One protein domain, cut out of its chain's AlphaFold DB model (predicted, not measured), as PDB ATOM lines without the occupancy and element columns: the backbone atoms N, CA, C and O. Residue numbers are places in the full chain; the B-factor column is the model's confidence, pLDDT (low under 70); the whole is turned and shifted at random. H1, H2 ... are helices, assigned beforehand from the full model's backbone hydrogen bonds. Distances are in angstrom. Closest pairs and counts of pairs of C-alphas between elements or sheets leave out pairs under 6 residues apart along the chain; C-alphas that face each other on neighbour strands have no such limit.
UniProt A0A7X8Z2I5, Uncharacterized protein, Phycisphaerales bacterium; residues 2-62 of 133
ATOM      1  N   LEU A   2    -302.119-267.552-184.884       57.34
ATOM      2  CA  LEU A   2    -303.206-268.482-184.508       57.34
ATOM      3  C   LEU A   2    -303.052-269.165-183.139       57.34
ATOM      4  O   LEU A   2    -304.042-269.597-182.563       57.34
ATOM      5  N   VAL A   3    -301.828-269.268-182.619       66.75
ATOM      6  CA  VAL A   3    -301.545-270.058-181.406       66.75
ATOM      7  C   VAL A   3    -300.875-269.228-180.303       66.75
ATOM      8  O   VAL A   3    -300.513-269.742-179.250       66.75
ATOM      9  N   ASN A   4    -300.727-267.918-180.526       74.56
ATOM     10  CA  ASN A   4    -300.166-266.974-179.553       74.56
ATOM     11  C   ASN A   4    -298.849-267.467-178.903       74.56
ATOM     12  O   ASN A   4    -298.604-267.294-177.707       74.56
ATOM     13  N   MET A   5    -298.016-268.146-179.698       83.19
ATOM     14  CA  MET A   5    -296.748-268.736-179.282       83.19
ATOM     15  C   MET A   5    -295.629-268.323-180.228       83.19
ATOM     16  O   MET A   5    -295.850-268.074-181.412       83.19
ATOM     17  N   HIS A   6    -294.404-268.301-179.704       87.06
ATOM     18  CA  HIS A   6    -293.232-267.965-180.496       87.06
ATOM     19  C   HIS A   6    -293.036-268.978-181.648       87.06
ATOM     20  O   HIS A   6    -293.077-270.188-181.393       87.06
ATOM     21  N   PRO A   7    -292.732-268.542-182.890       87.19
ATOM     22  CA  PRO A   7    -292.588-269.436-184.046       87.19
ATOM     23  C   PRO A   7    -291.560-270.556-183.850       87.19
ATOM     24  O   PRO A   7    -291.726-271.663-184.358       87.19
ATOM     25  N   GLY A   8    -290.491-270.291-183.092       88.88
ATOM     26  CA  GLY A   8    -289.492-271.306-182.748       88.88
ATOM     27  C   GLY A   8    -290.056-272.435-181.880       88.88
ATOM     28  O   GLY A   8    -289.744-273.599-182.119       88.88
ATOM     29  N   HIS A   9    -290.927-272.102-180.922       89.31
ATOM     30  CA  HIS A   9    -291.576-273.094-180.066       89.31
ATOM     31  C   HIS A   9    -292.583-273.925-180.865       89.31
ATOM     32  O   HIS A   9    -292.537-275.149-180.806       89.31
ATOM     33  N   PHE A  10    -293.389-273.277-181.713       90.19
ATOM     34  CA  PHE A  10    -294.300-273.966-182.629       90.19
ATOM     35  C   PHE A  10    -293.567-274.990-183.510       90.19
ATOM     36  O   PHE A  10    -293.930-276.161-183.556       90.19
ATOM     37  N   ARG A  11    -292.467-274.575-184.155       90.75
ATOM     38  CA  ARG A  11    -291.652-275.473-184.989       90.75
ATOM     39  C   ARG A  11    -291.061-276.637-184.198       90.75
ATOM     40  O   ARG A  11    -290.959-277.730-184.744       90.75
ATOM     41  N   ARG A  12    -290.668-276.421-182.939       91.62
ATOM     42  CA  ARG A  12    -290.192-277.494-182.055       91.62
ATOM     43  C   ARG A  12    -291.309-278.515-181.805       91.62
ATOM     44  O   ARG A  12    -291.076-279.695-182.031       91.62
ATOM     45  N   LEU A  13    -292.518-278.073-181.458       91.81
ATOM     46  CA  LEU A  13    -293.672-278.962-181.257       91.81
ATOM     47  C   LEU A  13    -294.030-279.761-182.521       91.81
ATOM     48  O   LEU A  13    -294.309-280.952-182.429       91.81
ATOM     49  N   CYS A  14    -293.936-279.153-183.709       92.75
ATOM     50  CA  CYS A  14    -294.108-279.879-184.973       92.75
ATOM     51  C   CYS A  14    -293.012-280.928-185.224       92.75
ATOM     52  O   CYS A  14    -293.284-281.972-185.810       92.75
ATOM     53  N   ARG A  15    -291.758-280.661-184.825       92.50
ATOM     54  CA  ARG A  15    -290.648-281.621-184.977       92.50
ATOM     55  C   ARG A  15    -290.807-282.832-184.065       92.50
ATOM     56  O   ARG A  15    -290.488-283.932-184.491       92.50
ATOM     57  N   HIS A  16    -291.313-282.620-182.855       91.25
ATOM     58  CA  HIS A  16    -291.599-283.689-181.897       91.25
ATOM     59  C   HIS A  16    -292.889-284.463-182.213       91.25
ATOM     60  O   HIS A  16    -293.161-285.463-181.571       91.25
ATOM     61  N   GLY A  17    -293.685-284.032-183.198       92.31
ATOM     62  CA  GLY A  17    -294.928-284.716-183.577       92.31
ATOM     63  C   GLY A  17    -296.133-284.385-182.691       92.31
ATOM     64  O   GLY A  17    -297.229-284.866-182.963       92.31
ATOM     65  N   ILE A  18    -295.962-283.513-181.695       93.12
ATOM     66  CA  ILE A  18    -297.050-283.003-180.847       93.12
ATOM     67  C   ILE A  18    -298.047-282.200-181.686       93.12
ATOM     68  O   ILE A  18    -299.258-282.354-181.545       93.12
ATOM     69  N   PHE A  19    -297.539-281.351-182.582       93.50
ATOM     70  CA  PHE A  19    -298.349-280.700-183.606       93.50
ATOM     71  C   PHE A  19    -298.110-281.341-184.968       93.50
ATOM     72  O   PHE A  19    -296.986-281.756-185.267       93.50
ATOM     73  N   PRO A  20    -299.131-281.368-185.835       92.44
ATOM     74  CA  PRO A  20    -298.957-281.873-187.181       92.44
ATOM     75  C   PRO A  20    -298.056-280.936-188.005       92.44
ATOM     76  O   PRO A  20    -297.935-279.732-187.740       92.44
ATOM     77  N   LYS A  21    -297.383-281.500-189.012       92.88
ATOM     78  CA  LYS A  21    -296.494-280.742-189.901       92.88
ATOM     79  C   LYS A  21    -297.325-279.838-190.826       92.88
ATOM     80  O   LYS A  21    -298.316-280.308-191.382       92.88
ATOM     81  N   PRO A  22    -296.923-278.573-191.052       92.56
ATOM     82  CA  PRO A  22    -297.612-277.704-192.001       92.56
ATOM     83  C   PRO A  22    -297.560-278.261-193.424       92.56
ATOM     84  O   PRO A  22    -296.511-278.742-193.866       92.56
ATOM     85  N   LYS A  23    -298.663-278.120-194.165       93.00
ATOM     86  CA  LYS A  23    -298.687-278.370-195.611       93.00
ATOM     87  C   LYS A  23    -297.864-277.300-196.328       93.00
ATOM     88  O   LYS A  23    -297.586-276.231-195.783       93.00
ATOM     89  N   ARG A  24    -297.437-277.583-197.558       93.62
ATOM     90  CA  ARG A  24    -296.659-276.648-198.382       93.62
ATOM     91  C   ARG A  24    -297.423-276.294-199.641       93.62
ATOM     92  O   ARG A  24    -297.996-277.158-200.292       93.62
ATOM     93  N   THR A  25    -297.446-275.008-199.962       94.06
ATOM     94  CA  THR A  25    -297.928-274.541-201.267       94.06
ATOM     95  C   THR A  25    -296.965-274.987-202.369       94.06
ATOM     96  O   THR A  25    -295.822-275.344-202.080       94.06
ATOM     97  N   ALA A  26    -297.374-274.884-203.636       92.50
ATOM     98  CA  ALA A  26    -296.492-275.146-204.780       92.50
ATOM     99  C   ALA A  26    -295.188-274.316-204.741       92.50
ATOM    100  O   ALA A  26    -294.141-274.767-205.187       92.50
ATOM    101  N   LYS A  27    -295.223-273.124-204.124       92.56
ATOM    102  CA  LYS A  27    -294.058-272.242-203.912       92.56
ATOM    103  C   LYS A  27    -293.243-272.584-202.650       92.56
ATOM    104  O   LYS A  27    -292.439-271.775-202.200       92.56
ATOM    105  N   GLY A  28    -293.512-273.719-202.003       90.56
ATOM    106  CA  GLY A  28    -292.809-274.192-200.807       90.56
ATOM    107  C   GLY A  28    -293.162-273.474-199.497       90.56
ATOM    108  O   GLY A  28    -292.616-273.820-198.446       90.56
ATOM    109  N   ARG A  29    -294.085-272.500-199.514       88.44
ATOM    110  CA  ARG A  29    -294.482-271.762-198.301       88.44
ATOM    111  C   ARG A  29    -295.358-272.640-197.401       88.44
ATOM    112  O   ARG A  29    -296.320-273.214-197.924       88.44
ATOM    113  N   PRO A  30    -295.055-272.743-196.092       90.38
ATOM    114  CA  PRO A  30    -295.854-273.529-195.165       90.38
ATOM    115  C   PRO A  30    -297.207-272.859-194.915       90.38
ATOM    116  O   PRO A  30    -297.272-271.647-194.714       90.38
ATOM    117  N   TYR A  31    -298.269-273.655-194.888       90.56
ATOM    118  CA  TYR A  31    -299.606-273.229-194.501       90.56
ATOM    119  C   TYR A  31    -300.285-274.307-193.651       90.56
ATOM    120  O   TYR A  31    -299.907-275.481-193.673       90.56
ATOM    121  N   LEU A  32    -301.265-273.880-192.861       90.56
ATOM    122  CA  LEU A  32    -302.123-274.749-192.067       90.56
ATOM    123  C   LEU A  32    -303.524-274.621-192.651       90.56
ATOM    124  O   LEU A  32    -304.046-273.511-192.744       90.56
ATOM    125  N   ASP A  33    -304.092-275.734-193.089       92.12
ATOM    126  CA  ASP A  33    -305.488-275.792-193.494       92.12
ATOM    127  C   ASP A  33    -306.394-275.976-192.272       92.12
ATOM    128  O   ASP A  33    -305.943-276.104-191.131       92.12
ATOM    129  N   TYR A  34    -307.699-275.963-192.516       91.94
ATOM    130  CA  TYR A  34    -308.695-276.050-191.459       91.94
ATOM    131  C   TYR A  34    -308.556-277.321-190.603       91.94
ATOM    132  O   TYR A  34    -308.649-277.255-189.375       91.94
ATOM    133  N   GLU A  35    -308.272-278.466-191.224       92.44
ATOM    134  CA  GLU A  35    -308.083-279.739-190.524       92.44
ATOM    135  C   GLU A  35    -306.905-279.671-189.547       92.44
ATOM    136  O   GLU A  35    -307.055-279.975-188.360       92.44
ATOM    137  N   LEU A  36    -305.748-279.181-190.009       92.62
ATOM    138  CA  LEU A  36    -304.565-279.022-189.167       92.62
ATOM    139  C   LEU A  36    -304.813-278.048-188.012       92.62
ATOM    140  O   LEU A  36    -304.370-278.297-186.888       92.62
ATOM    141  N   LEU A  37    -305.543-276.958-188.257       91.50
ATOM    142  CA  LEU A  37    -305.911-276.002-187.212       91.50
ATOM    143  C   LEU A  37    -306.829-276.626-186.160       91.50
ATOM    144  O   LEU A  37    -306.656-276.362-184.969       91.50
ATOM    145  N   THR A  38    -307.751-277.490-186.575       92.94
ATOM    146  CA  THR A  38    -308.678-278.185-185.676       92.94
ATOM    147  C   THR A  38    -307.935-279.179-184.781       92.94
ATOM    148  O   THR A  38    -308.167-279.223-183.570       92.94
ATOM    149  N   ILE A  39    -306.965-279.910-185.340       91.81
ATOM    150  CA  ILE A  39    -306.072-280.794-184.578       91.81
ATOM    151  C   ILE A  39    -305.271-279.983-183.558       91.81
ATOM    152  O   ILE A  39    -305.273-280.311-182.374       91.81
ATOM    153  N   ILE A  40    -304.624-278.896-183.985       91.88
ATOM    154  CA  ILE A  40    -303.824-278.045-183.092       91.88
ATOM    155  C   ILE A  40    -304.693-277.481-181.960       91.88
ATOM    156  O   ILE A  40    -304.283-277.505-180.801       91.88
ATOM    157  N   ALA A  41    -305.913-277.032-182.261       89.94
ATOM    158  CA  ALA A  41    -306.859-276.555-181.255       89.94
ATOM    159  C   ALA A  41    -307.233-277.650-180.241       89.94
ATOM    160  O   ALA A  41    -307.295-277.380-179.038       89.94
ATOM    161  N   ARG A  42    -307.427-278.895-180.696       91.00
ATOM    162  CA  ARG A  42    -307.679-280.043-179.816       91.00
ATOM    163  C   ARG A  42    -306.484-280.332-178.913       91.00
ATOM    164  O   ARG A  42    -306.686-280.495-177.710       91.00
ATOM    165  N   VAL A  43    -305.264-280.338-179.452       91.75
ATOM    166  CA  VAL A  43    -304.030-280.542-178.672       91.75
ATOM    167  C   VAL A  43    -303.899-279.463-177.593       91.75
ATOM    168  O   VAL A  43    -303.666-279.775-176.432       91.75
ATOM    169  N   LEU A  44    -304.145-278.194-177.928       88.94
ATOM    170  CA  LEU A  44    -304.096-277.085-176.963       88.94
ATOM    171  C   LEU A  44    -305.165-277.175-175.867       88.94
ATOM    172  O   LEU A  44    -304.937-276.710-174.752       88.94
ATOM    173  N   LYS A  45    -306.342-277.725-176.189       87.62
ATOM    174  CA  LYS A  45    -307.454-277.882-175.242       87.62
ATOM    175  C   LYS A  45    -307.256-279.078-174.313       87.62
ATOM    176  O   LYS A  45    -307.583-278.981-173.137       87.62
ATOM    177  N   THR A  46    -306.784-280.194-174.858       89.44
ATOM    178  CA  THR A  46    -306.664-281.475-174.144       89.44
ATOM    179  C   THR A  46    -305.314-281.650-173.466       89.44
ATOM    180  O   THR A  46    -305.227-282.378-172.489       89.44
ATOM    181  N   GLY A  47    -304.272-280.988-173.971       89.56
ATOM    182  CA  GLY A  47    -302.898-281.256-173.562       89.56
ATOM    183  C   GLY A  47    -302.368-282.586-174.095       89.56
ATOM    184  O   GLY A  47    -301.332-283.024-173.633       89.56
ATOM    185  N   ILE A  48    -303.037-283.237-175.050       91.06
ATOM    186  CA  ILE A  48    -302.566-284.493-175.649       91.06
ATOM    187  C   ILE A  48    -302.130-284.195-177.080       91.06
ATOM    188  O   ILE A  48    -302.923-283.697-177.882       91.06
ATOM    189  N   GLY A  49    -300.862-284.456-177.385       91.38
ATOM    190  CA  GLY A  49    -300.253-284.276-178.695       91.38
ATOM    191  C   GLY A  49    -300.885-285.161-179.766       91.38
ATOM    192  O   GLY A  49    -301.515-286.177-179.485       91.38
ATOM    193  N   HIS A  50    -300.684-284.795-181.031       88.88
ATOM    194  CA  HIS A  50    -301.106-285.615-182.172       88.88
ATOM    195  C   HIS A  50    -300.444-287.008-182.168       88.88
ATOM    196  O   HIS A  50    -301.005-287.969-182.683       88.88
ATOM    197  N   ASN A  51    -299.261-287.121-181.567       91.31
ATOM    198  CA  ASN A  51    -298.534-288.365-181.317       91.31
ATOM    199  C   ASN A  51    -298.983-289.122-180.048       91.31
ATOM    200  O   ASN A  51    -298.414-290.164-179.751       91.31
ATOM    201  N   GLY A  52    -299.971-288.617-179.301       88.69
ATOM    202  CA  GLY A  52    -300.451-289.218-178.052       88.69
ATOM    203  C   GLY A  52    -299.653-288.836-176.801       88.69
ATOM    204  O   GLY A  52    -300.024-289.247-175.708       88.69
ATOM    205  N   GLU A  53    -298.594-288.034-176.929       90.38
ATOM    206  CA  GLU A  53    -297.816-287.571-175.777       90.38
ATOM    207  C   GLU A  53    -298.571-286.498-174.991       90.38
ATOM    208  O   GLU A  53    -299.103-285.544-175.563       90.38
ATOM    209  N   GLU A  54    -298.578-286.609-173.666       90.12
ATOM    210  CA  GLU A  54    -299.118-285.564-172.805       90.12
ATOM    211  C   GLU A  54    -298.171-284.364-172.741       90.12
ATOM    212  O   GLU A  54    -296.954-284.486-172.583       90.12
ATOM    213  N   ILE A  55    -298.741-283.169-172.844       87.81
ATOM    214  CA  ILE A  55    -298.012-281.919-172.824       87.81
ATOM    215  C   ILE A  55    -298.747-280.857-172.023       87.81
ATOM    216  O   ILE A  55    -299.934-280.567-172.194       87.81
ATOM    217  N   ILE A  56    -297.984-280.206-171.156       84.38
ATOM    218  CA  ILE A  56    -298.489-279.128-170.322       84.38
ATOM    219  C   ILE A  56    -298.208-277.818-171.042       84.38
ATOM    220  O   ILE A  56    -297.108-277.263-170.996       84.38
ATOM    221  N   PHE A  57    -299.232-277.284-171.700       80.81
ATOM    222  CA  PHE A  57    -299.206-275.885-172.087       80.81
ATOM    223  C   PHE A  57    -299.422-275.061-170.826       80.81
ATOM    224  O   PHE A  57    -300.529-275.016-170.287       80.81
ATOM    225  N   TYR A  58    -298.375-274.380-170.356       70.38
ATOM    226  CA  TYR A  58    -298.540-273.340-169.350       70.38
ATOM    227  C   TYR A  58    -299.469-272.283-169.932       70.38
ATOM    228  O   TYR A  58    -299.048-271.392-170.677       70.38
ATOM    229  N   ARG A  59    -300.758-272.392-169.605       61.59
ATOM    230  CA  ARG A  59    -301.722-271.338-169.851       61.59
ATOM    231  C   ARG A  59    -301.158-270.157-169.087       61.59
ATOM    232  O   ARG A  59    -301.200-270.126-167.857       61.59
ATOM    233  N   ARG A  60    -300.566-269.199-169.805       56.75
ATOM    234  CA  ARG A  60    -300.326-267.887-169.224       56.75
ATOM    235  C   ARG A  60    -301.704-267.480-168.738       56.75
ATOM    236  O   ARG A  60    -302.584-267.256-169.570       56.75
ATOM    237  N   LYS A  61    -301.912-267.470-167.410       57.09
ATOM    238  CA  LYS A  61    -303.059-266.778-166.821       57.09
ATOM    239  C   LYS A  61    -303.124-265.473-167.600       57.09
ATOM    240  O   LYS A  61    -302.041-264.880-167.748       57.09
ATOM    241  N   PRO A  62    -304.275-265.097-168.195       54.47
ATOM    242  CA  PRO A  62    -304.368-263.809-168.865       54.47
ATOM    243  C   PRO A  62    -303.722-262.851-167.886       54.47
ATOM    244  O   PRO A  62    -304.140-262.833-166.726       54.47
TER     245      PRO A  62
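Overview. This is residues 2 to 62 of the 133 residues of an uncharacterized protein of Phycisphaerales bacterium (UniProt A0A7X8Z2I5). What does the model look like? It has little regular structure: two helices, H1 then H2, run crosswise with loops in the middle between them, and a narrow loop at residues 23 to 31 reaches one end of the longest axis. How is it made up? The printed part has 61 residues, 22 in named helices, with no named strand, and its class is all helix. It is compact, with a radius of gyration of the C-alphas of 11.9 A, and only just elongated, spanning 38 by 25 by 20 A.

Along the chain. Where is H1? H1 is residues 7 to 15, from C-alpha 7 at (-292.588, -269.436, -184.046), 12.4 A long. Where is H2? H2 is residues 34 to 46, 18.3 A long, ending with C-alpha 46 at (-306.664, -281.475, -174.144).

Arrangement. Do the helices touch? H1 and H2 are apart. What pairs in their link? Residues 23 to 24 pair antiparallel with residues 30 to 31. Are the helix backbones complete? In H1 and H2 every O i to N i+4 pair is within hydrogen-bond range.

Size, cuts and confidence. How far does it reach? The two C-alphas farthest apart, of Ala 26 and Lys 61, are 39.4 A apart. Is it unbroken? The printed part has no cut, and the link from H1 to H2, 18 residues, is long. Where is confidence low? Residues 2 to 3 and 59 to 62 have pLDDT under 70.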